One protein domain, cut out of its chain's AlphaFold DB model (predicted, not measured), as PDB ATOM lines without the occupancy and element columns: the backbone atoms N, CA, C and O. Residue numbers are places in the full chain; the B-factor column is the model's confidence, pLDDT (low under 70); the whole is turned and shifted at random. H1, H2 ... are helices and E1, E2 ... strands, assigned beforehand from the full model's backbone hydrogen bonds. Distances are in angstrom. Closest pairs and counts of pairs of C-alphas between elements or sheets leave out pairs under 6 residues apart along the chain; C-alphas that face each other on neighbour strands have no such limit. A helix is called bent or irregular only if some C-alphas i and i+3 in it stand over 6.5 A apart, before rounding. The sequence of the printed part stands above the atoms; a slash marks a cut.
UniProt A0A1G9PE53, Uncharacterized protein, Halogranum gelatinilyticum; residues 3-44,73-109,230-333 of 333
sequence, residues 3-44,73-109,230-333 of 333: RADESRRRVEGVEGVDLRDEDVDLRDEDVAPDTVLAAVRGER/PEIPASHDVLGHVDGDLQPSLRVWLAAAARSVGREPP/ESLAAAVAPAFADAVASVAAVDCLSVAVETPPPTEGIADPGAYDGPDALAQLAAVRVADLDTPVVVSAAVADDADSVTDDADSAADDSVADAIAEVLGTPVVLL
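Overview. This is residues 3 to 44, 73 to 109 and 230 to 333 of the 333 residues of an uncharacterized protein of Halogranum gelatinilyticum (UniProt A0A1G9PE53). A flat body has two parts side by side: a cluster in which H3, H4 and H5 pack round H6, and a small parallel sheet of E1 and E2 with H7 over one face and H2 over the other. H1 lies away from the other helices at one end of the longest axis, and the loop residues 305 to 314 stick out. The printed part has 183 residues, with seven named helices and two named strands in the order H1 H2 H3 H4 H5 H6 E1 H7 E2. The class is mostly helix, though under half of the residues are in named elements. The whole is compact, with a radius of gyration of the C-alphas of 17.1 A and spans of 56 by 43 by 22 A.

Along the chain. H1, residues 3 to 14, begins at C-alpha 3 (123.270, 46.026, 120.180) and is 18.3 A long. H2 is residues 33 to 41, H3 residues 78 to 82, and H4 residues 93 to 103, 15.3 A long. H5, residues 230 to 247, is 23.4 A long from C-alpha 230 (104.400, 93.138, 133.534); it is irregular, with C-alphas 235 and 238 7.6 A apart and a kink of 55 degrees near residue 238. H6 is residues 276 to 286, 15.4 A, E1 residues 293 to 295, and H7 residues 316 to 326, 15.3 A. E2, residues 330 to 332, ends at C-alpha 332 (113.987, 68.577, 117.911).

Arrangement. H6 is the hub. It touches H5 about perpendicular at 77 degrees, closest at C-alphas Ala 282 and Ala 243, 4.9 A. It touches H4 at a shallow tilt of 16 degrees, the same way, with C-alphas Ala 283 and Leu 97 closest at 5.8 A. H6 and H3 only just touch, with 3 pairs of C-alphas within 8 A, Val 284 and Leu 82 closest at 6.1 A. H6 touches H7 at a steep tilt of 67 degrees, with C-alphas Arg 285 and Leu 326 closest at 4.6 A. H5 touches H4 with residues 230 to 237 alone. E1, H7 and E2 form a strand-helix-strand unit, two parallel neighbour strands with a helix between, and its crossover is right-handed. N 295 and O 331, 2.8 A, are within hydrogen-bond range. Residues 24 to 25 pair with 331 to 332 of E2, and 84 to 85 with 294 to 295 of E1, both parallel. Every O i to N i+4 pair is within range in H2, H3, H4, H6 and H7, but 4 of 8 in H1 and 12 of 14 in H5.

Size, cuts and confidence. The C-alphas of Arg 3 and Pro 109, the two farthest apart, are 58.6 A apart. Residues 45 to 72 and 110 to 229 are not printed; the gaps across these cuts are 23.3 A and 11.0 A. The links H1 to H2, H5 to H6 and E1 to H7 are long. Mean pLDDT of the printed part is 71.9, and 68 residues are under 70, among them 3 to 23, 251 to 270 and 300 to 318.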
ATOM      1  N   ARG A   3     124.219  44.888 120.196       30.14
ATOM      2  CA  ARG A   3     123.270  46.026 120.180       30.14
ATOM      3  C   ARG A   3     123.518  47.098 121.250       30.14
ATOM      4  O   ARG A   3     123.219  48.247 121.006       30.14
ATOM      5  N   ALA A   4     124.091  46.740 122.403       30.22
ATOM      6  CA  ALA A   4     124.367  47.700 123.482       30.22
ATOM      7  C   ALA A   4     125.683  48.484 123.286       30.22
ATOM      8  O   ALA A   4     125.883  49.504 123.933       30.22
ATOM      9  N   ASP A   5     126.568  48.004 122.405       27.05
ATOM     10  CA  ASP A   5     127.839  48.665 122.056       27.05
ATOM     11  C   ASP A   5     127.658  49.681 120.911       27.05
ATOM     12  O   ASP A   5     128.438  50.619 120.784       27.05
ATOM     13  N   GLU A   6     126.607  49.526 120.095       30.03
ATOM     14  CA  GLU A   6     126.220  50.481 119.043       30.03
ATOM     15  C   GLU A   6     125.469  51.686 119.626       30.03
ATOM     16  O   GLU A   6     125.783  52.817 119.270       30.03
ATOM     17  N   SER A   7     124.585  51.469 120.609       30.52
ATOM     18  CA  SER A   7     123.937  52.554 121.364       30.52
ATOM     19  C   SER A   7     124.950  53.394 122.150       30.52
ATOM     20  O   SER A   7     124.828  54.608 122.220       30.52
ATOM     21  N   ARG A   8     126.012  52.775 122.691       28.09
ATOM     22  CA  ARG A   8     127.074  53.500 123.410       28.09
ATOM     23  C   ARG A   8     127.999  54.302 122.491       28.09
ATOM     24  O   ARG A   8     128.490  55.340 122.909       28.09
ATOM     25  N   ARG A   9     128.201  53.852 121.246       30.02
ATOM     26  CA  ARG A   9     128.972  54.586 120.228       30.02
ATOM     27  C   ARG A   9     128.214  55.745 119.577       30.02
ATOM     28  O   ARG A   9     128.869  56.578 118.964       30.02
ATOM     29  N   ARG A  10     126.881  55.804 119.682       33.59
ATOM     30  CA  ARG A  10     126.086  56.960 119.217       33.59
ATOM     31  C   ARG A  10     125.966  58.069 120.251       33.59
ATOM     32  O   ARG A  10     126.065  59.226 119.872       33.59
ATOM     33  N   VAL A  11     125.916  57.732 121.541       35.31
ATOM     34  CA  VAL A  11     125.988  58.737 122.619       35.31
ATOM     35  C   VAL A  11     127.351  59.461 122.623       35.31
ATOM     36  O   VAL A  11     127.398  60.667 122.825       35.31
ATOM     37  N   GLU A  12     128.450  58.776 122.274       35.34
ATOM     38  CA  GLU A  12     129.766  59.409 122.013       35.34
ATOM     39  C   GLU A  12     129.797  60.253 120.716       35.34
ATOM     40  O   GLU A  12     130.740  61.006 120.489       35.34
ATOM     41  N   GLY A  13     128.780  60.140 119.852       37.66
ATOM     42  CA  GLY A  13     128.643  60.932 118.628       37.66
ATOM     43  C   GLY A  13     128.148  62.355 118.876       37.66
ATOM     44  O   GLY A  13     128.455  63.227 118.074       37.66
ATOM     45  N   VAL A  14     127.452  62.599 119.994       46.38
ATOM     46  CA  VAL A  14     126.981  63.933 120.417       46.38
ATOM     47  C   VAL A  14     128.034  64.652 121.279       46.38
ATOM     48  O   VAL A  14     128.034  65.879 121.370       46.38
ATOM     49  N   GLU A  15     129.020  63.925 121.829       41.03
ATOM     50  CA  GLU A  15     130.231  64.483 122.459       41.03
ATOM     51  C   GLU A  15     131.184  65.094 121.406       41.03
ATOM     52  O   GLU A  15     132.319  64.661 121.205       41.03
ATOM     53  N   GLY A  16     130.733  66.126 120.694       41.53
ATOM     54  CA  GLY A  16     131.557  66.825 119.706       41.53
ATOM     55  C   GLY A  16     130.803  67.570 118.612       41.53
ATOM     56  O   GLY A  16     131.457  68.297 117.864       41.53
ATOM     57  N   VAL A  17     129.479  67.419 118.517       48.22
ATOM     58  CA  VAL A  17     128.661  68.186 117.568       48.22
ATOM     59  C   VAL A  17     128.446  69.581 118.140       48.22
ATOM     60  O   VAL A  17     127.940  69.744 119.251       48.22
ATOM     61  N   ASP A  18     128.901  70.590 117.404       53.81
ATOM     62  CA  ASP A  18     128.642  71.988 117.726       53.81
ATOM     63  C   ASP A  18     127.220  72.318 117.267       53.81
ATOM     64  O   ASP A  18     127.005  72.717 116.130       53.81
ATOM     65  N   LEU A  19     126.238  72.086 118.140       61.16
ATOM     66  CA  LEU A  19     124.810  72.257 117.840       61.16
ATOM     67  C   LEU A  19     124.388  73.727 117.672       61.16
ATOM     68  O   LEU A  19     123.203  74.009 117.639       61.16
ATOM     69  N   ARG A  20     125.323  74.682 117.650       58.31
ATOM     70  CA  ARG A  20     125.031  76.120 117.762       58.31
ATOM     71  C   ARG A  20     124.442  76.757 116.508       58.31
ATOM     72  O   ARG A  20     123.801  77.791 116.644       58.31
ATOM     73  N   ASP A  21     124.647  76.153 115.341       57.06
ATOM     74  CA  ASP A  21     124.327  76.766 114.045       57.06
ATOM     75  C   ASP A  21     123.577  75.818 113.087       57.06
ATOM     76  O   ASP A  21     123.395  76.158 111.918       57.06
ATOM     77  N   GLU A  22     123.176  74.629 113.545       64.06
ATOM     78  CA  GLU A  22     122.534  73.610 112.704       64.06
ATOM     79  C   GLU A  22     121.181  73.203 113.289       64.06
ATOM     80  O   GLU A  22     121.039  73.050 114.504       64.06
ATOM     81  N   ASP A  23     120.203  73.024 112.402       67.75
ATOM     82  CA  ASP A  23     118.930  72.391 112.721       67.75
ATOM     83  C   ASP A  23     119.172  70.884 112.873       67.75
ATOM     84  O   ASP A  23     119.776  70.251 112.002       67.75
ATOM     85  N   VAL A  24     118.794  70.311 114.019       73.75
ATOM     86  CA  VAL A  24     119.130  68.917 114.356       73.75
ATOM     87  C   VAL A  24     117.914  68.187 114.903       73.75
ATOM     88  O   VAL A  24     117.339  68.595 115.908       73.75
ATOM     89  N   ASP A  25     117.565  67.063 114.284       72.38
ATOM     90  CA  ASP A  25     116.551  66.145 114.797       72.38
ATOM     91  C   ASP A  25     117.191  65.042 115.658       72.38
ATOM     92  O   ASP A  25     118.026  64.265 115.186       72.38
ATOM     93  N   LEU A  26     116.820  64.995 116.940       75.62
ATOM     94  CA  LEU A  26     117.264  64.006 117.922       75.62
ATOM     95  C   LEU A  26     116.112  63.132 118.448       75.62
ATOM     96  O   LEU A  26     116.328  62.401 119.414       75.62
ATOM     97  N   ARG A  27     114.921  63.146 117.826       70.50
ATOM     98  CA  ARG A  27     113.734  62.393 118.293       70.50
ATOM     99  C   ARG A  27     113.964  60.881 118.426       70.50
ATOM    100  O   ARG A  27     113.352  60.215 119.260       70.50
ATOM    101  N   ASP A  28     114.872  60.333 117.616       69.38
ATOM    102  CA  ASP A  28     115.260  58.915 117.630       69.38
ATOM    103  C   ASP A  28     116.386  58.579 118.631       69.38
ATOM    104  O   ASP A  28     116.756  57.407 118.796       69.38
ATOM    105  N   GLU A  29     116.953  59.582 119.303       69.62
ATOM    106  CA  GLU A  29     118.071  59.437 120.230       69.62
ATOM    107  C   GLU A  29     117.590  59.570 121.690       69.62
ATOM    108  O   GLU A  29     116.878  60.494 122.066       69.62
ATOM    109  N   ASP A  30     117.999  58.640 122.562       69.31
ATOM    110  CA  ASP A  30     117.631  58.633 123.992       69.31
ATOM    111  C   ASP A  30     118.488  59.649 124.774       69.31
ATOM    112  O   ASP A  30     119.399  59.282 125.528       69.31
ATOM    113  N   VAL A  31     118.260  60.943 124.522       74.69
ATOM    114  CA  VAL A  31     119.003  62.062 125.120       74.69
ATOM    115  C   VAL A  31     118.079  62.906 125.993       74.69
ATOM    116  O   VAL A  31     117.021  63.359 125.572       74.69
ATOM    117  N   ALA A  32     118.495  63.156 127.236       76.00
ATOM    118  CA  ALA A  32     117.737  64.014 128.140       76.00
ATOM    119  C   ALA A  32     117.777  65.494 127.679       76.00
ATOM    120  O   ALA A  32     118.866  65.983 127.363       76.00
ATOM    121  N   PRO A  33     116.652  66.238 127.735       74.31
ATOM    122  CA  PRO A  33     116.590  67.652 127.340       74.31
ATOM    123  C   PRO A  33     117.618  68.551 128.026       74.31
ATOM    124  O   PRO A  33     118.274  69.357 127.367       74.31
ATOM    125  N   ASP A  34     117.845  68.352 129.326       71.50
ATOM    126  CA  ASP A  34     118.844  69.108 130.091       71.50
ATOM    127  C   ASP A  34     120.264  68.949 129.522       71.50
ATOM    128  O   ASP A  34     121.052  69.897 129.523       71.50
ATOM    129  N   THR A  35     120.590  67.765 128.995       77.00
ATOM    130  CA  THR A  35     121.893  67.474 128.385       77.00
ATOM    131  C   THR A  35     122.073  68.250 127.083       77.00
ATOM    132  O   THR A  35     123.145  68.811 126.843       77.00
ATOM    133  N   VAL A  36     121.027  68.329 126.257       75.69
ATOM    134  CA  VAL A  36     121.051  69.095 125.003       75.69
ATOM    135  C   VAL A  36     121.112  70.590 125.286       75.69
ATOM    136  O   VAL A  36     121.934  71.284 124.697       75.69
ATOM    137  N   LEU A  37     120.331  71.088 126.248       74.94
ATOM    138  CA  LEU A  37     120.368  72.495 126.653       74.94
ATOM    139  C   LEU A  37     121.754  72.909 127.161       74.94
ATOM    140  O   LEU A  37     122.256  73.968 126.782       74.94
ATOM    141  N   ALA A  38     122.406  72.071 127.973       74.38
ATOM    142  CA  ALA A  38     123.773  72.314 128.429       74.38
ATOM    143  C   ALA A  38     124.778  72.332 127.259       74.38
ATOM    144  O   ALA A  38     125.653  73.205 127.201       74.38
ATOM    145  N   ALA A  39     124.626  71.413 126.297       75.31
ATOM    146  CA  ALA A  39     125.457  71.353 125.096       75.31
ATOM    147  C   ALA A  39     125.283  72.599 124.209       75.31
ATOM    148  O   ALA A  39     126.274  73.220 123.825       75.31
ATOM    149  N   VAL A  40     124.038  73.023 123.975       72.31
ATOM    150  CA  VAL A  40     123.665  74.215 123.198       72.31
ATOM    151  C   VAL A  40     124.203  75.501 123.846       72.31
ATOM    152  O   VAL A  40     124.782  76.353 123.169       72.31
ATOM    153  N   ARG A  41     124.148  75.612 125.182       70.62
ATOM    154  CA  ARG A  41     124.781  76.718 125.935       70.62
ATOM    155  C   ARG A  41     126.313  76.705 125.845       70.62
ATOM    156  O   ARG A  41     126.976  77.707 126.118       70.62
ATOM    157  N   GLY A  42     126.909  75.586 125.432       60.66
ATOM    158  CA  GLY A  42     128.352  75.363 125.448       60.66
ATOM    159  C   GLY A  42     128.929  75.238 126.852       60.66
ATOM    160  O   GLY A  42     130.125  75.484 127.055       60.66
ATOM    161  N   GLU A  43     128.099  74.850 127.817       53.19
ATOM    162  CA  GLU A  43     128.533  74.459 129.147       53.19
ATOM    163  C   GLU A  43     129.194  73.084 129.040       53.19
ATOM    164  O   GLU A  43     128.618  72.051 129.361       53.19
ATOM    165  N   ARG A  44     130.446  73.043 128.565       41.34
ATOM    166  CA  ARG A  44     131.280  71.859 128.787       41.34
ATOM    167  C   ARG A  44     131.346  71.653 130.291       41.34
ATOM    168  O   ARG A  44     131.903  72.516 130.978       41.34
ATOM    169  N   PRO A  73     117.373  85.850 143.517       54.22
ATOM    170  CA  PRO A  73     117.976  85.339 142.299       54.22
ATOM    171  C   PRO A  73     118.034  86.451 141.255       54.22
ATOM    172  O   PRO A  73     117.069  87.213 141.086       54.22
ATOM    173  N   GLU A  74     119.183  86.546 140.584       64.88
ATOM    174  CA  GLU A  74     119.369  87.419 139.431       64.88
ATOM    175  C   GLU A  74     118.307  87.108 138.369       64.88
ATOM    176  O   GLU A  74     117.751  86.007 138.305       64.88
ATOM    177  N   ILE A  75     117.962  88.106 137.554       70.44
ATOM    178  CA  ILE A  75     116.998  87.889 136.475       70.44
ATOM    179  C   ILE A  75     117.661  86.926 135.470       70.44
ATOM    180  O   ILE A  75     118.705  87.294 134.932       70.44
ATOM    181  N   PRO A  76     117.084  85.739 135.191       75.44
ATOM    182  CA  PRO A  76     117.729  84.720 134.357       75.44
ATOM    183  C   PRO A  76     117.968  85.226 132.931       75.44
ATOM    184  O   PRO A  76     117.249  86.130 132.470       75.44
ATOM    185  N   ALA A  77     118.950  84.654 132.227       82.12
ATOM    186  CA  ALA A  77     119.193  84.986 130.826       82.12
ATOM    187  C   ALA A  77     117.970  84.613 129.969       82.12
ATOM    188  O   ALA A  77     117.134  83.805 130.372       82.12
ATOM    189  N   SER A  78     117.817  85.228 128.792       86.00
ATOM    190  CA  SER A  78     116.634  84.968 127.959       86.00
ATOM    191  C   SER A  78     116.569  83.514 127.480       86.00
ATOM    192  O   SER A  78     115.496  82.923 127.542       86.00
ATOM    193  N   HIS A  79     117.704  82.913 127.104       85.62
ATOM    194  CA  HIS A  79     117.775  81.499 126.704       85.62
ATOM    195  C   HIS A  79     117.494  80.526 127.860       85.62
ATOM    196  O   HIS A  79     116.903  79.477 127.636       85.62
ATOM    197  N   ASP A  80     117.790  80.895 129.112       85.81
ATOM    198  CA  ASP A  80     117.440  80.059 130.274       85.81
ATOM    199  C   ASP A  80     115.926  79.866 130.431       85.81
ATOM    200  O   ASP A  80     115.487  78.903 131.053       85.81
ATOM    201  N   VAL A  81     115.139  80.805 129.900       86.94
ATOM    202  CA  VAL A  81     113.672  80.784 129.956       86.94
ATOM    203  C   VAL A  81     113.067  80.292 128.643       86.94
ATOM    204  O   VAL A  81     112.061  79.602 128.680       86.94
ATOM    205  N   LEU A  82     113.638  80.690 127.504       89.50
ATOM    206  CA  LEU A  82     113.059  80.477 126.171       89.50
ATOM    207  C   LEU A  82     113.669  79.295 125.408       89.50
ATOM    208  O   LEU A  82     113.165  78.937 124.352       89.50
ATOM    209  N   GLY A  83     114.778  78.736 125.891       86.38
ATOM    210  CA  GLY A  83     115.579  77.764 125.147       86.38
ATOM    211  C   GLY A  83     114.966  76.370 125.037       86.38
ATOM    212  O   GLY A  83     115.530  75.547 124.323       86.38
ATOM    213  N   HIS A  84     113.853  76.095 125.723       89.38
ATOM    214  CA  HIS A  84     113.195  74.788 125.722       89.38
ATOM    215  C   HIS A  84     111.676  74.920 125.649       89.38
ATOM    216  O   HIS A  84     111.076  75.521 126.533       89.38
ATOM    217  N   VAL A  85     111.074  74.351 124.607       86.62
ATOM    218  CA  VAL A  85     109.632  74.341 124.344       86.62
ATOM    219  C   VAL A  85     109.120  72.913 124.502       86.62
ATOM    220  O   VAL A  85     109.391  72.055 123.668       86.62
ATOM    221  N   ASP A  86     108.372  72.650 125.565       85.69
ATOM    222  CA  ASP A  86     107.840  71.326 125.910       85.69
ATOM    223  C   ASP A  86     106.311  71.243 125.910       85.69
ATOM    224  O   ASP A  86     105.754  70.157 126.046       85.69
ATOM    225  N   GLY A  87     105.635  72.374 125.716       81.38
ATOM    226  CA  GLY A  87     104.184  72.475 125.784       81.38
ATOM    227  C   GLY A  87     103.633  72.639 127.198       81.38
ATOM    228  O   GLY A  87     102.426  72.836 127.328       81.38
ATOM    229  N   ASP A  88     104.483  72.644 128.227       83.56
ATOM    230  CA  ASP A  88     104.116  72.939 129.609       83.56
ATOM    231  C   ASP A  88     104.552  74.372 129.943       83.56
ATOM    232  O   ASP A  88     105.736  74.661 130.100       83.56
ATOM    233  N   LEU A  89     103.612  75.315 130.095       75.75
ATOM    234  CA  LEU A  89     103.941  76.736 130.298       75.75
ATOM    235  C   LEU A  89     104.429  77.041 131.726       75.75
ATOM    236  O   LEU A  89     103.786  77.748 132.514       75.75
ATOM    237  N   GLN A  90     105.592  76.493 132.069       77.75
ATOM    238  CA  GLN A  90     106.351  76.755 133.278       77.75
ATOM    239  C   GLN A  90     107.720  77.335 132.901       77.75
ATOM    240  O   GLN A  90     108.472  76.709 132.165       77.75
ATOM    241  N   PRO A  91     108.090  78.526 133.404       82.19
ATOM    242  CA  PRO A  91     107.280  79.457 134.194       82.19
ATOM    243  C   PRO A  91     106.146  80.096 133.364       82.19
ATOM    244  O   PRO A  91     106.041  79.886 132.165       82.19
ATOM    245  N   SER A  92     105.301  80.924 133.992       88.19
ATOM    246  CA  SER A  92     104.144  81.539 133.317       88.19
ATOM    247  C   SER A  92     104.499  82.359 132.065       88.19
ATOM    248  O   SER A  92     105.577  82.953 131.988       88.19
ATOM    249  N   LEU A  93     103.544  82.519 131.138       89.56
ATOM    250  CA  LEU A  93     103.704  83.290 129.891       89.56
ATOM    251  C   LEU A  93     104.284  84.697 130.085       89.56
ATOM    252  O   LEU A  93     105.092  85.177 129.294       89.56
ATOM    253  N   ARG A  94     103.916  85.378 131.176       90.00
ATOM    254  CA  ARG A  94     104.465  86.707 131.494       90.00
ATOM    255  C   ARG A  94     105.981  86.677 131.705       90.00
ATOM    256  O   ARG A  94     106.649  87.668 131.430       90.00
ATOM    257  N   VAL A  95     106.526  85.576 132.223       90.81
ATOM    258  CA  VAL A  95     107.973  85.387 132.389       90.81
ATOM    259  C   VAL A  95     108.640  85.159 131.037       90.81
ATOM    260  O   VAL A  95     109.636  85.822 130.757       90.81
ATOM    261  N   TRP A  96     108.046  84.317 130.191       92.50
ATOM    262  CA  TRP A  96     108.490  84.078 128.815       92.50
ATOM    263  C   TRP A  96     108.539  85.372 127.997       92.50
ATOM    264  O   TRP A  96     109.587  85.757 127.488       92.50
ATOM    265  N   LEU A  97     107.451  86.141 127.968       93.00
ATOM    266  CA  LEU A  97     107.409  87.401 127.221       93.00
ATOM    267  C   LEU A  97     108.335  88.474 127.789       93.00
ATOM    268  O   LEU A  97     108.894  89.267 127.037       93.00
ATOM    269  N   ALA A  98     108.550  88.495 129.105       92.69
ATOM    270  CA  ALA A  98     109.555  89.374 129.689       92.69
ATOM    271  C   ALA A  98     110.988  88.967 129.295       92.69
ATOM    272  O   ALA A  98     111.857  89.833 129.190       92.69
ATOM    273  N   ALA A  99     111.263  87.677 129.081       92.06
ATOM    274  CA  ALA A  99     112.533  87.208 128.530       92.06
ATOM    275  C   ALA A  99     112.678  87.580 127.045       92.06
ATOM    276  O   ALA A  99     113.718  88.124 126.662       92.06
ATOM    277  N   ALA A 100     111.620  87.402 126.248       93.44
ATOM    278  CA  ALA A 100     111.595  87.775 124.834       93.44
ATOM    279  C   ALA A 100     111.809  89.286 124.657       93.44
ATOM    280  O   ALA A 100     112.715  89.714 123.949       93.44
ATOM    281  N   ALA A 101     111.081  90.111 125.413       93.69
ATOM    282  CA  ALA A 101     111.248  91.563 125.411       93.69
ATOM    283  C   ALA A 101     112.690  92.003 125.718       93.69
ATOM    284  O   ALA A 101     113.198  92.922 125.079       93.69
ATOM    285  N   ARG A 102     113.363  91.349 126.672       92.25
ATOM    286  CA  ARG A 102     114.767  91.649 126.994       92.25
ATOM    287  C   ARG A 102     115.722  91.263 125.872       92.25
ATOM    288  O   ARG A 102     116.658  92.017 125.630       92.25
ATOM    289  N   SER A 103     115.479  90.135 125.202       93.38
ATOM    290  CA  SER A 103     116.327  89.683 124.092       93.38
ATOM    291  C   SER A 103     116.337  90.694 122.940       93.38
ATOM    292  O   SER A 103     117.397  91.081 122.477       93.38
ATOM    293  N   VAL A 104     115.182  91.294 122.625       92.38
ATOM    294  CA  VAL A 104     115.067  92.383 121.637       92.38
ATOM    295  C   VAL A 104     115.447  93.772 122.194       92.38
ATOM    296  O   VAL A 104     115.064  94.807 121.643       92.38
ATOM    297  N   GLY A 105     116.151  93.830 123.331       91.44
ATOM    298  CA  GLY A 105     116.691  95.063 123.911       91.44
ATOM    299  C   GLY A 105     115.683  95.980 124.614       91.44
ATOM    300  O   GLY A 105     115.962  97.168 124.793       91.44
ATOM    301  N   ARG A 106     114.496  95.495 125.014       92.75
ATOM    302  CA  ARG A 106     113.564  96.301 125.825       92.75
ATOM    303  C   ARG A 106     114.017  96.359 127.273       92.75
ATOM    304  O   ARG A 106     114.276  95.340 127.911       92.75
ATOM    305  N   GLU A 107     113.979  97.566 127.822       90.94
ATOM    306  CA  GLU A 107     114.210  97.813 129.240       90.94
ATOM    307  C   GLU A 107     112.932  98.310 129.926       90.94
ATOM    308  O   GLU A 107     112.223  99.165 129.382       90.94
ATOM    309  N   PRO A 108     112.616  97.805 131.129       92.75
ATOM    310  CA  PRO A 108     111.479  98.287 131.891       92.75
ATOM    311  C   PRO A 108     111.801  99.636 132.555       92.75
ATOM    312  O   PRO A 108     112.906  99.820 133.075       92.75
ATOM    313  N   PRO A 109     110.829 100.557 132.670       93.94
ATOM    314  CA  PRO A 109     111.038 101.847 133.331       93.94
ATOM    315  C   PRO A 109     111.400 101.710 134.820       93.94
ATOM    316  O   PRO A 109     111.979 102.618 135.408       93.94
ATOM    317  N   GLU A 230     105.669  92.644 134.075       90.88
ATOM    318  CA  GLU A 230     104.400  93.138 133.534       90.88
ATOM    319  C   GLU A 230     104.623  94.186 132.436       90.88
ATOM    320  O   GLU A 230     104.088  94.048 131.339       90.88
ATOM    321  N   SER A 231     105.479  95.179 132.688       92.81
ATOM    322  CA  SER A 231     105.802  96.220 131.709       92.81
ATOM    323  C   SER A 231     106.470  95.660 130.453       92.81
ATOM    324  O   SER A 231     106.194  96.141 129.357       92.81
ATOM    325  N   LEU A 232     107.366  94.683 130.603       93.19
ATOM    326  CA  LEU A 232     108.059  94.049 129.483       93.19
ATOM    327  C   LEU A 232     107.109  93.187 128.654       93.19
ATOM    328  O   LEU A 232     107.075  93.330 127.437       93.19
ATOM    329  N   ALA A 233     106.303  92.346 129.306       91.81
ATOM    330  CA  ALA A 233     105.317  91.515 128.628       91.81
ATOM    331  C   ALA A 233     104.290  92.373 127.870       91.81
ATOM    332  O   ALA A 233     103.997  92.096 126.710       91.81
ATOM    333  N   ALA A 234     103.810  93.464 128.475       90.31
ATOM    334  CA  ALA A 234     102.911  94.408 127.814       90.31
ATOM    335  C   ALA A 234     103.557  95.087 126.593       90.31
ATOM    336  O   ALA A 234     102.885  95.323 125.592       90.31
ATOM    337  N   ALA A 235     104.863  95.376 126.642       91.75
ATOM    338  CA  ALA A 235     105.577  96.020 125.539       91.75
ATOM    339  C   ALA A 235     105.682  95.140 124.281       91.75
ATOM    340  O   ALA A 235     105.773  95.679 123.178       91.75
ATOM    341  N   VAL A 236     105.670  93.812 124.437       92.69
ATOM    342  CA  VAL A 236     105.737  92.852 123.321       92.69
ATOM    343  C   VAL A 236     104.407  92.170 123.010       92.69
ATOM    344  O   VAL A 236     104.331  91.424 122.040       92.69
ATOM    345  N   ALA A 237     103.347  92.454 123.771       90.25
ATOM    346  CA  ALA A 237     102.032  91.843 123.580       90.25
ATOM    347  C   ALA A 237     101.486  91.959 122.136       90.25
ATOM    348  O   ALA A 237     100.979  90.957 121.634       90.25
ATOM    349  N   PRO A 238     101.642  93.096 121.416       89.38
ATOM    350  CA  PRO A 238     101.226  93.172 120.014       89.38
ATOM    351  C   PRO A 238     102.012  92.223 119.099       89.38
ATOM    352  O   PRO A 238     101.412  91.492 118.320       89.38
ATOM    353  N   ALA A 239     103.342  92.178 119.236       91.38
ATOM    354  CA  ALA A 239     104.192  91.293 118.436       91.38
ATOM    355  C   ALA A 239     103.929  89.813 118.748       91.38
ATOM    356  O   ALA A 239     103.967  88.972 117.858       91.38
ATOM    357  N   PHE A 240     103.619  89.500 120.008       91.25
ATOM    358  CA  PHE A 240     103.196  88.168 120.418       91.25
ATOM    359  C   PHE A 240     101.883  87.749 119.750       91.25
ATOM    360  O   PHE A 240     101.796  86.632 119.255       91.25
ATOM    361  N   ALA A 241     100.884  88.630 119.682       88.25
ATOM    362  CA  ALA A 241      99.627  88.327 118.999       88.25
ATOM    363  C   ALA A 241      99.840  88.024 117.501       88.25
ATOM    364  O   ALA A 241      99.263  87.069 116.979       88.25
ATOM    365  N   ASP A 242     100.717  88.782 116.833       87.81
ATOM    366  CA  ASP A 242     101.106  88.532 115.438       87.81
ATOM    367  C   ASP A 242     101.876  87.204 115.285       87.81
ATOM    368  O   ASP A 242     101.660  86.449 114.331       87.81
ATOM    369  N   ALA A 243     102.750  86.885 116.244       90.25
ATOM    370  CA  ALA A 243     103.501  85.634 116.269       90.25
ATOM    371  C   ALA A 243     102.587  84.418 116.476       90.25
ATOM    372  O   ALA A 243     102.730  83.437 115.753       90.25
ATOM    373  N   VAL A 244     101.602  84.496 117.377       88.06
ATOM    374  CA  VAL A 244     100.585  83.445 117.563       88.06
ATOM    375  C   VAL A 244      99.856  83.166 116.250       88.06
ATOM    376  O   VAL A 244      99.713  82.007 115.872       88.06
ATOM    377  N   ALA A 245      99.435  84.208 115.525       84.25
ATOM    378  CA  ALA A 245      98.765  84.041 114.237       84.25
ATOM    379  C   ALA A 245      99.670  83.392 113.174       84.25
ATOM    380  O   ALA A 245      99.187  82.614 112.355       84.25
ATOM    381  N   SER A 246     100.970  83.696 113.198       85.38
ATOM    382  CA  SER A 246     101.951  83.144 112.255       85.38
ATOM    383  C   SER A 246     102.264  81.675 112.549       85.38
ATOM    384  O   SER A 246     102.256  80.859 111.636       85.38
ATOM    385  N   VAL A 247     102.489  81.329 113.820       85.00
ATOM    386  CA  VAL A 247     102.791  79.956 114.256       85.00
ATOM    387  C   VAL A 247     101.570  79.048 114.097       85.00
ATOM    388  O   VAL A 247     101.700  77.920 113.644       85.00
ATOM    389  N   ALA A 248     100.363  79.540 114.392       82.06
ATOM    390  CA  ALA A 248      99.135  78.760 114.223       82.06
ATOM    391  C   ALA A 248      98.813  78.414 112.756       82.06
ATOM    392  O   ALA A 248      97.965  77.562 112.513       82.06
ATOM    393  N   ALA A 249      99.451  79.079 111.787       79.31
ATOM    394  CA  ALA A 249      99.293  78.792 110.361       79.31
ATOM    395  C   ALA A 249     100.208  77.657 109.858       79.31
ATOM    396  O   ALA A 249     100.197  77.362 108.664       79.31
ATOM    397  N   VAL A 250     101.019  77.061 110.736       77.00
ATOM    398  CA  VAL A 250     101.977  76.003 110.401       77.00
ATOM    399  C   VAL A 250     101.330  74.636 110.608       77.00
ATOM    400  O   VAL A 250     101.045  74.240 111.735       77.00
ATOM    401  N   ASP A 251     101.122  73.908 109.510       67.94
ATOM    402  CA  ASP A 251     100.371  72.644 109.497       67.94
ATOM    403  C   ASP A 251     101.090  71.474 110.200       67.94
ATOM    404  O   ASP A 251     100.439  70.508 110.590       67.94
ATOM    405  N   CYS A 252     102.417  71.540 110.376       65.62
ATOM    406  CA  CYS A 252     103.217  70.488 111.019       65.62
ATOM    407  C   CYS A 252     103.310  70.614 112.549       65.62
ATOM    408  O   CYS A 252     104.081  69.897 113.177       65.62
ATOM    409  N   LEU A 253     102.564  71.539 113.160       65.19
ATOM    410  CA  LEU A 253     102.492  71.662 114.611       65.19
ATOM    411  C   LEU A 253     101.239  70.956 115.134       65.19
ATOM    412  O   LEU A 253     100.118  71.275 114.734       65.19
ATOM    413  N   SER A 254     101.416  70.096 116.138       60.78
ATOM    414  CA  SER A 254     100.331  69.399 116.856       60.78
ATOM    415  C   SER A 254      99.352  70.342 117.570       60.78
ATOM    416  O   SER A 254      98.307  69.943 118.088       60.78
ATOM    417  N   VAL A 255      99.697  71.628 117.582       59.66
ATOM    418  CA  VAL A 255      98.998  72.726 118.233       59.66
ATOM    419  C   VAL A 255      98.009  73.435 117.298       59.66
ATOM    420  O   VAL A 255      97.416  74.443 117.688       59.66
ATOM    421  N   ALA A 256      97.818  72.934 116.071       54.94
ATOM    422  CA  ALA A 256      96.863  73.474 115.108       54.94
ATOM    423  C   ALA A 256      95.435  73.478 115.687       54.94
ATOM    424  O   ALA A 256      94.765  72.451 115.812       54.94
ATOM    425  N   VAL A 257      94.950  74.662 116.062       57.16
ATOM    426  CA  VAL A 257      93.586  74.851 116.563       57.16
ATOM    427  C   VAL A 257      92.665  75.103 115.368       57.16
ATOM    428  O   VAL A 257      92.904  76.031 114.599       57.16
ATOM    429  N   GLU A 258      91.565  74.345 115.239       51.34
ATOM    430  CA  GLU A 258      90.552  74.524 114.170       51.34
ATOM    431  C   GLU A 258      90.003  75.962 114.082       51.34
ATOM    432  O   GLU A 258      89.426  76.374 113.074       51.34
ATOM    433  N   THR A 259      90.138  76.740 115.156       54.84
ATOM    434  CA  THR A 259      89.839  78.168 115.191       54.84
ATOM    435  C   THR A 259      90.969  78.879 115.932       54.84
ATOM    436  O   THR A 259      91.139  78.622 117.126       54.84
ATOM    437  N   PRO A 260      91.736  79.768 115.273       58.31
ATOM    438  CA  PRO A 260      92.805  80.493 115.942       58.31
ATOM    439  C   PRO A 260      92.227  81.287 117.121       58.31
ATOM    440  O   PRO A 260      91.142  81.873 116.987       58.31
ATOM    441  N   PRO A 261      92.906  81.301 118.282       62.00
ATOM    442  CA  PRO A 261      92.432  82.057 119.432       62.00
ATOM    443  C   PRO A 261      92.289  83.535 119.042       62.00
ATOM    444  O   PRO A 261      93.090  84.041 118.249       62.00
ATOM    445  N   PRO A 262      91.275  84.249 119.560       60.78
ATOM    446  CA  PRO A 262      91.085  85.653 119.230       60.78
ATOM    447  C   PRO A 262      92.327  86.455 119.641       60.78
ATOM    448  O   PRO A 262      92.626  86.606 120.823       60.78
ATOM    449  N   THR A 263      93.053  86.971 118.650       60.53
ATOM    450  CA  THR A 263      94.223  87.842 118.839       60.53
ATOM    451  C   THR A 263      93.821  89.304 119.047       60.53
ATOM    452  O   THR A 263      94.591  90.099 119.593       60.53
ATOM    453  N   GLU A 264      92.585  89.661 118.678       54.97
ATOM    454  CA  GLU A 264      91.988  90.963 118.963       54.97
ATOM    455  C   GLU A 264      91.802  91.141 120.480       54.97
ATOM    456  O   GLU A 264      90.850  90.642 121.076       54.97
ATOM    457  N   GLY A 265      92.709  91.890 121.113       51.22
ATOM    458  CA  GLY A 265      92.563  92.296 122.513       51.22
ATOM    459  C   GLY A 265      93.435  91.559 123.527       51.22
ATOM    460  O   GLY A 265      93.154  91.673 124.721       51.22
ATOM    461  N   ILE A 266      94.523  90.894 123.110       58.72
ATOM    462  CA  ILE A 266      95.586  90.435 124.030       58.72
ATOM    463  C   ILE A 266      96.366  91.659 124.558       58.72
ATOM    464  O   ILE A 266      97.536  91.877 124.263       58.72
ATOM    465  N   ALA A 267      95.690  92.532 125.304       58.22
ATOM    466  CA  ALA A 267      96.299  93.661 126.000       58.22
ATOM    467  C   ALA A 267      96.993  93.205 127.295       58.22
ATOM    468  O   ALA A 267      97.947  93.840 127.740       58.22
ATOM    469  N   ASP A 268      96.529  92.094 127.879       69.31
ATOM    470  CA  ASP A 268      97.180  91.392 128.983       69.31
ATOM    471  C   ASP A 268      97.583  89.990 128.513       69.31
ATOM    472  O   ASP A 268      96.714  89.136 128.319       69.31
ATOM    473  N   PRO A 269      98.885  89.706 128.367       69.25
ATOM    474  CA  PRO A 269      99.349  88.372 128.011       69.25
ATOM    475  C   PRO A 269      98.965  87.280 129.015       69.25
ATOM    476  O   PRO A 269      98.952  86.110 128.669       69.25
ATOM    477  N   GLY A 270      98.633  87.634 130.262       68.81
ATOM    478  CA  GLY A 270      98.118  86.678 131.246       68.81
ATOM    479  C   GLY A 270      96.684  86.204 130.984       68.81
ATOM    480  O   GLY A 270      96.224  85.317 131.692       68.81
ATOM    481  N   ALA A 271      95.982  86.796 130.012       75.62
ATOM    482  CA  ALA A 271      94.624  86.427 129.615       75.62
ATOM    483  C   ALA A 271      94.579  85.559 128.343       75.62
ATOM    484  O   ALA A 271      93.495  85.298 127.824       75.62
ATOM    485  N   TYR A 272      95.739  85.150 127.819       81.25
ATOM    486  CA  TYR A 272      95.806  84.204 126.713       81.25
ATOM    487  C   TYR A 272      95.242  82.843 127.151       81.25
ATOM    488  O   TYR A 272      95.679  82.292 128.158       81.25
ATOM    489  N   ASP A 273      94.269  82.336 126.391       79.62
ATOM    490  CA  ASP A 273      93.517  81.095 126.661       79.62
ATOM    491  C   ASP A 273      93.726  80.048 125.545       79.62
ATOM    492  O   ASP A 273      92.935  79.126 125.365       79.62
ATOM    493  N   GLY A 274      94.759  80.240 124.719       80.31
ATOM    494  CA  GLY A 274      95.154  79.261 123.707       80.31
ATOM    495  C   GLY A 274      96.129  78.220 124.269       80.31
ATOM    496  O   GLY A 274      96.526  78.307 125.429       80.31
ATOM    497  N   PRO A 275      96.558  77.249 123.447       85.19
ATOM    498  CA  PRO A 275      97.478  76.208 123.891       85.19
ATOM    499  C   PRO A 275      98.838  76.760 124.346       85.19
ATOM    500  O   PRO A 275      99.398  77.658 123.708       85.19
ATOM    501  N   ASP A 276      99.383  76.164 125.405       87.00
ATOM    502  CA  ASP A 276     100.659  76.532 126.030       87.00
ATOM    503  C   ASP A 276     101.843  76.425 125.055       87.00
ATOM    504  O   ASP A 276     102.632  77.361 124.939       87.00
ATOM    505  N   ALA A 277     101.911  75.342 124.277       86.88
ATOM    506  CA  ALA A 277     102.929  75.142 123.245       86.88
ATOM    507  C   ALA A 277     102.931  76.258 122.180       86.88
ATOM    508  O   ALA A 277     103.984  76.773 121.807       86.88
ATOM    509  N   LEU A 278     101.746  76.703 121.742       87.12
ATOM    510  CA  LEU A 278     101.607  77.808 120.787       87.12
ATOM    511  C   LEU A 278     102.076  79.130 121.405       87.12
ATOM    512  O   LEU A 278     102.731  79.929 120.737       87.12
ATOM    513  N   ALA A 279     101.786  79.353 122.690       88.50
ATOM    514  CA  ALA A 279     102.289  80.511 123.421       88.50
ATOM    515  C   ALA A 279     103.818  80.493 123.586       88.50
ATOM    516  O   ALA A 279     104.450  81.537 123.420       88.50
ATOM    517  N   GLN A 280     104.419  79.340 123.886       90.81
ATOM    518  CA  GLN A 280     105.873  79.194 123.985       90.81
ATOM    519  C   GLN A 280     106.551  79.484 122.636       90.81
ATOM    520  O   GLN A 280     107.422  80.350 122.570       90.81
ATOM    521  N   LEU A 281     106.094  78.853 121.548       90.00
ATOM    522  CA  LEU A 281     106.625  79.076 120.196       90.00
ATOM    523  C   LEU A 281     106.464  80.533 119.742       90.00
ATOM    524  O   LEU A 281     107.400  81.139 119.222       90.00
ATOM    525  N   ALA A 282     105.306  81.145 119.994       91.12
ATOM    526  CA  ALA A 282     105.094  82.554 119.679       91.12
ATOM    527  C   ALA A 282     105.990  83.483 120.516       91.12
ATOM    528  O   ALA A 282     106.462  84.501 120.010       91.12
ATOM    529  N   ALA A 283     106.267  83.151 121.781       92.25
ATOM    530  CA  ALA A 283     107.207  83.908 122.604       92.25
ATOM    531  C   ALA A 283     108.656  83.775 122.102       92.25
ATOM    532  O   ALA A 283     109.370  84.779 122.083       92.25
ATOM    533  N   VAL A 284     109.067  82.584 121.650       93.31
ATOM    534  CA  VAL A 284     110.363  82.353 120.989       93.31
ATOM    535  C   VAL A 284     110.465  83.179 119.712       93.31
ATOM    536  O   VAL A 284     111.439  83.896 119.528       93.31
ATOM    537  N   ARG A 285     109.420  83.189 118.882       92.81
ATOM    538  CA  ARG A 285     109.380  83.971 117.638       92.81
ATOM    539  C   ARG A 285     109.517  85.486 117.837       92.81
ATOM    540  O   ARG A 285     109.947  86.213 116.936       92.81
ATOM    541  N   VAL A 286     109.066  85.991 118.980       93.31
ATOM    542  CA  VAL A 286     109.211  87.405 119.355       93.31
ATOM    543  C   VAL A 286     110.630  87.715 119.832       93.31
ATOM    544  O   VAL A 286     111.033  88.879 119.804       93.31
ATOM    545  N   ALA A 287     111.359  86.711 120.310       92.81
ATOM    546  CA  ALA A 287     112.691  86.868 120.855       92.81
ATOM    547  C   ALA A 287     113.758  87.003 119.756       92.81
ATOM    548  O   ALA A 287     113.566  86.584 118.620       92.81
ATOM    549  N   ASP A 288     114.883  87.605 120.128       90.50
ATOM    550  CA  ASP A 288     116.112  87.658 119.332       90.50
ATOM    551  C   ASP A 288     117.122  86.730 120.011       90.50
ATOM    552  O   ASP A 288     117.743  87.096 121.014       90.50
ATOM    553  N   LEU A 289     117.153  85.469 119.578       86.56
ATOM    554  CA  LEU A 289     117.968  84.425 120.190       86.56
ATOM    555  C   LEU A 289     119.146  84.086 119.278       86.56
ATOM    556  O   LEU A 289     118.969  83.576 118.179       86.56
ATOM    557  N   ASP A 290     120.356  84.299 119.792       81.44
ATOM    558  CA  ASP A 290     121.612  83.912 119.131       81.44
ATOM    559  C   ASP A 290     121.954  82.421 119.322       81.44
ATOM    560  O   ASP A 290     123.025  81.965 118.928       81.44
ATOM    561  N   THR A 291     121.077  81.676 119.998       81.31
ATOM    562  CA  THR A 291     121.297  80.290 120.403       81.31
ATOM    563  C   THR A 291     120.083  79.447 120.002       81.31
ATOM    564  O   THR A 291     118.958  79.891 120.255       81.31
ATOM    565  N   PRO A 292     120.291  78.230 119.464       84.06
ATOM    566  CA  PRO A 292     119.215  77.327 119.081       84.06
ATOM    567  C   PRO A 292     118.216  77.041 120.202       84.06
ATOM    568  O   PRO A 292     118.561  77.028 121.393       84.06
ATOM    569  N   VAL A 293     116.977  76.768 119.799       85.75
ATOM    570  CA  VAL A 293     115.871  76.425 120.696       85.75
ATOM    571  C   VAL A 293     115.576  74.940 120.600       85.75
ATOM    572  O   VAL A 293     115.447  74.386 119.514       85.75
ATOM    573  N   VAL A 294     115.455  74.293 121.752       86.12
ATOM    574  CA  VAL A 294     115.096  72.883 121.848       86.12
ATOM    575  C   VAL A 294     113.575  72.761 121.870       86.12
ATOM    576  O   VAL A 294     112.930  73.360 122.731       86.12
ATOM    577  N   VAL A 295     112.992  71.990 120.958       83.88
ATOM    578  CA  VAL A 295     111.543  71.763 120.871       83.88
ATOM    579  C   VAL A 295     111.259  70.278 121.075       83.88
ATOM    580  O   VAL A 295     111.762  69.437 120.337       83.88
ATOM    581  N   SER A 296     110.450  69.955 122.082       84.75
ATOM    582  CA  SER A 296     110.074  68.577 122.393       84.75
ATOM    583  C   SER A 296     109.105  68.007 121.347       84.75
ATOM    584  O   SER A 296     108.185  68.692 120.898       84.75
ATOM    585  N   ALA A 297     109.216  66.718 121.043       74.06
ATOM    586  CA  ALA A 297     108.447  65.991 120.037       74.06
ATOM    587  C   ALA A 297     106.936  66.063 120.278       74.06
ATOM    588  O   ALA A 297     106.159  66.125 119.334       74.06
ATOM    589  N   ALA A 298     106.505  66.142 121.541       72.38
ATOM    590  CA  ALA A 298     105.096  66.326 121.901       72.38
ATOM    591  C   ALA A 298     104.483  67.621 121.322       72.38
ATOM    592  O   ALA A 298     103.277  67.688 121.073       72.38
ATOM    593  N   VAL A 299     105.307  68.648 121.094       71.56
ATOM    594  CA  VAL A 299     104.910  69.930 120.486       71.56
ATOM    595  C   VAL A 299     104.957  69.868 118.957       71.56
ATOM    596  O   VAL A 299     104.195  70.562 118.284       71.56
ATOM    597  N   ALA A 300     105.829  69.021 118.417       63.84
ATOM    598  CA  ALA A 300     106.074  68.861 116.989       63.84
ATOM    599  C   ALA A 300     105.351  67.644 116.375       63.84
ATOM    600  O   ALA A 300     105.772  67.202 115.312       63.84
ATOM    601  N   ASP A 301     104.320  67.086 117.040       62.81
ATOM    602  CA  ASP A 301     103.712  65.797 116.657       62.81
ATOM    603  C   ASP A 301     103.396  65.746 115.160       62.81
ATOM    604  O   ASP A 301     102.731  66.636 114.613       62.81
ATOM    605  N   ASP A 302     103.913  64.690 114.535       43.47
ATOM    606  CA  ASP A 302     103.847  64.445 113.109       43.47
ATOM    607  C   ASP A 302     102.391  64.467 112.660       43.47
ATOM    608  O   ASP A 302     101.508  63.820 113.234       43.47
ATOM    609  N   ALA A 303     102.134  65.167 111.561       38.66
ATOM    610  CA  ALA A 303     100.973  64.878 110.752       38.66
ATOM    611  C   ALA A 303     101.111  63.437 110.224       38.66
ATOM    612  O   ALA A 303     101.480  63.218 109.075       38.66
ATOM    613  N   ASP A 304     100.731  62.442 111.028       35.75
ATOM    614  CA  ASP A 304     100.614  61.030 110.642       35.75
ATOM    615  C   ASP A 304      99.405  60.813 109.693       35.75
ATOM    616  O   ASP A 304      98.755  59.764 109.641       35.75
ATOM    617  N   SER A 305      99.057  61.837 108.906       37.78
ATOM    618  CA  SER A 305      98.131  61.737 107.795       37.78
ATOM    619  C   SER A 305      98.910  61.620 106.487       37.78
ATOM    620  O   SER A 305      99.162  62.603 105.798       37.78
ATOM    621  N   VAL A 306      99.125  60.358 106.104       36.22
ATOM    622  CA  VAL A 306      99.349  59.891 104.728       36.22
ATOM    623  C   VAL A 306     100.764  60.133 104.194       36.22
ATOM    624  O   VAL A 306     100.976  61.070 103.443       36.22
ATOM    625  N   THR A 307     101.679  59.190 104.436       35.75
ATOM    626  CA  THR A 307     102.190  58.290 103.378       35.75
ATOM    627  C   THR A 307     103.081  57.196 103.967       35.75
ATOM    628  O   THR A 307     104.122  57.466 104.548       35.75
ATOM    629  N   ASP A 308     102.674  55.946 103.751       35.41
ATOM    630  CA  ASP A 308     103.457  54.721 103.943       35.41
ATOM    631  C   ASP A 308     104.522  54.601 102.834       35.41
ATOM    632  O   ASP A 308     104.437  53.727 101.978       35.41
ATOM    633  N   ASP A 309     105.477  55.532 102.796       34.66
ATOM    634  CA  ASP A 309     106.670  55.443 101.952       34.66
ATOM    635  C   ASP A 309     107.882  55.944 102.748       34.66
ATOM    636  O   ASP A 309     108.107  57.136 102.939       34.66
ATOM    637  N   ALA A 310     108.664  54.982 103.232       42.31
ATOM    638  CA  ALA A 310     109.951  55.205 103.859       42.31
ATOM    639  C   ALA A 310     110.956  55.785 102.849       42.31
ATOM    640  O   ALA A 310     111.397  55.070 101.949       42.31
ATOM    641  N   ASP A 311     111.372  57.034 103.050       38.88
ATOM    642  CA  ASP A 311     112.709  57.498 102.674       38.88
ATOM    643  C   ASP A 311     113.094  58.739 103.507       38.88
ATOM    644  O   ASP A 311     112.504  59.802 103.358       38.88
ATOM    645  N   SER A 312     114.064  58.528 104.403       42.66
ATOM    646  CA  SER A 312     115.043  59.373 105.129       42.66
ATOM    647  C   SER A 312     115.264  60.875 104.781       42.66
ATOM    648  O   SER A 312     116.344  61.392 105.058       42.66
ATOM    649  N   ALA A 313     114.327  61.594 104.169       43.56
ATOM    650  CA  ALA A 313     114.488  62.991 103.745       43.56
ATOM    651  C   ALA A 313     113.294  63.895 104.117       43.56
ATOM    652  O   ALA A 313     113.235  65.034 103.660       43.56
ATOM    653  N   ALA A 314     112.334  63.386 104.898       47.06
ATOM    654  CA  ALA A 314     111.157  64.137 105.338       47.06
ATOM    655  C   ALA A 314     111.338  64.797 106.719       47.06
ATOM    656  O   ALA A 314     110.710  65.816 106.972       47.06
ATOM    657  N   ASP A 315     112.227  64.281 107.572       50.91
ATOM    658  CA  ASP A 315     112.377  64.767 108.953       50.91
ATOM    659  C   ASP A 315     113.164  66.089 109.066       50.91
ATOM    660  O   ASP A 315     112.782  66.952 109.857       50.91
ATOM    661  N   ASP A 316     114.140  66.341 108.176       54.50
ATOM    662  CA  ASP A 316     114.765  67.675 108.021       54.50
ATOM    663  C   ASP A 316     113.712  68.752 107.680       54.50
ATOM    664  O   ASP A 316     113.869  69.920 108.022       54.50
ATOM    665  N   SER A 317     112.582  68.368 107.069       67.31
ATOM    666  CA  SER A 317     111.531  69.314 106.683       67.31
ATOM    667  C   SER A 317     110.765  69.897 107.871       67.31
ATOM    668  O   SER A 317     110.209  70.985 107.721       67.31
ATOM    669  N   VAL A 318     110.665  69.193 109.005       69.31
ATOM    670  CA  VAL A 318     109.896  69.672 110.169       69.31
ATOM    671  C   VAL A 318     110.738  70.643 110.991       69.31
ATOM    672  O   VAL A 318     110.251  71.720 111.337       69.31
ATOM    673  N   ALA A 319     112.010  70.308 111.242       71.81
ATOM    674  CA  ALA A 319     112.952  71.217 111.891       71.81
ATOM    675  C   ALA A 319     113.127  72.503 111.065       71.81
ATOM    676  O   ALA A 319     112.950  73.588 111.618       71.81
ATOM    677  N   ASP A 320     113.325  72.388 109.745       77.88
ATOM    678  CA  ASP A 320     113.436  73.535 108.833       77.88
ATOM    679  C   ASP A 320     112.162  74.393 108.819       77.88
ATOM    680  O   ASP A 320     112.241  75.621 108.848       77.88
ATOM    681  N   ALA A 321     110.973  73.778 108.803       78.00
ATOM    682  CA  ALA A 321     109.709  74.518 108.807       78.00
ATOM    683  C   ALA A 321     109.495  75.289 110.119       78.00
ATOM    684  O   ALA A 321     109.043  76.439 110.104       78.00
ATOM    685  N   ILE A 322     109.838  74.684 111.261       78.69
ATOM    686  CA  ILE A 322     109.755  75.349 112.566       78.69
ATOM    687  C   ILE A 322     110.830  76.443 112.659       78.69
ATOM    688  O   ILE A 322     110.512  77.560 113.071       78.69
ATOM    689  N   ALA A 323     112.062  76.179 112.224       82.56
ATOM    690  CA  ALA A 323     113.153  77.151 112.205       82.56
ATOM    691  C   ALA A 323     112.851  78.348 111.287       82.56
ATOM    692  O   ALA A 323     113.090  79.493 111.675       82.56
ATOM    693  N   GLU A 324     112.244  78.128 110.113       84.19
ATOM    694  CA  GLU A 324     111.804  79.192 109.197       84.19
ATOM    695  C   GLU A 324     110.762  80.098 109.864       84.19
ATOM    696  O   GLU A 324     110.831  81.329 109.772       84.19
ATOM    697  N   VAL A 325     109.806  79.498 110.573       82.81
ATOM    698  CA  VAL A 325     108.739  80.238 111.246       82.81
ATOM    699  C   VAL A 325     109.284  81.004 112.438       82.81
ATOM    700  O   VAL A 325     108.937  82.178 112.582       82.81
ATOM    701  N   LEU A 326     110.124  80.370 113.265       81.69
ATOM    702  CA  LEU A 326     110.734  80.951 114.463       81.69
ATOM    703  C   LEU A 326     111.811  81.992 114.126       81.69
ATOM    704  O   LEU A 326     111.988  82.946 114.883       81.69
ATOM    705  N   GLY A 327     112.475  81.857 112.977       82.06
ATOM    706  CA  GLY A 327     113.620  82.674 112.583       82.06
ATOM    707  C   GLY A 327     114.867  82.407 113.432       82.06
ATOM    708  O   GLY A 327     115.701  83.297 113.581       82.06
ATOM    709  N   THR A 328     114.974  81.225 114.040       82.62
ATOM    710  CA  THR A 328     116.077  80.791 114.914       82.62
ATOM    711  C   THR A 328     116.297  79.291 114.699       82.62
ATOM    712  O   THR A 328     115.295  78.601 114.508       82.62
ATOM    713  N   PRO A 329     117.545  78.780 114.745       83.00
ATOM    714  CA  PRO A 329     117.807  77.350 114.612       83.00
ATOM    715  C   PRO A 329     117.088  76.518 115.681       83.00
ATOM    716  O   PRO A 329     116.939  76.965 116.828       83.00
ATOM    717  N   VAL A 330     116.661  75.308 115.325       81.69
ATOM    718  CA  VAL A 330     115.858  74.429 116.185       81.69
ATOM    719  C   VAL A 330     116.503  73.056 116.340       81.69
ATOM    720  O   VAL A 330     116.952  72.439 115.381       81.69
ATOM    721  N   VAL A 331     116.492  72.544 117.571       80.81
ATOM    722  CA  VAL A 331     116.836  71.152 117.876       80.81
ATOM    723  C   VAL A 331     115.569  70.421 118.310       80.81
ATOM    724  O   VAL A 331     114.978  70.780 119.330       80.81
ATOM    725  N   LEU A 332     115.139  69.412 117.555       78.38
ATOM    726  CA  LEU A 332     113.987  68.577 117.911       78.38
ATOM    727  C   LEU A 332     114.417  67.448 118.853       78.38
ATOM    728  O   LEU A 332     115.455  66.828 118.626       78.38
ATOM    729  N   LEU A 333     113.629  67.188 119.904       75.50
ATOM    730  CA  LEU A 333     113.885  66.155 120.922       75.50
ATOM    731  C   LEU A 333     112.682  65.272 121.216       75.50
ATOM    732  O   LEU A 333     111.645  65.834 121.617       75.50
TER     733      LEU A 333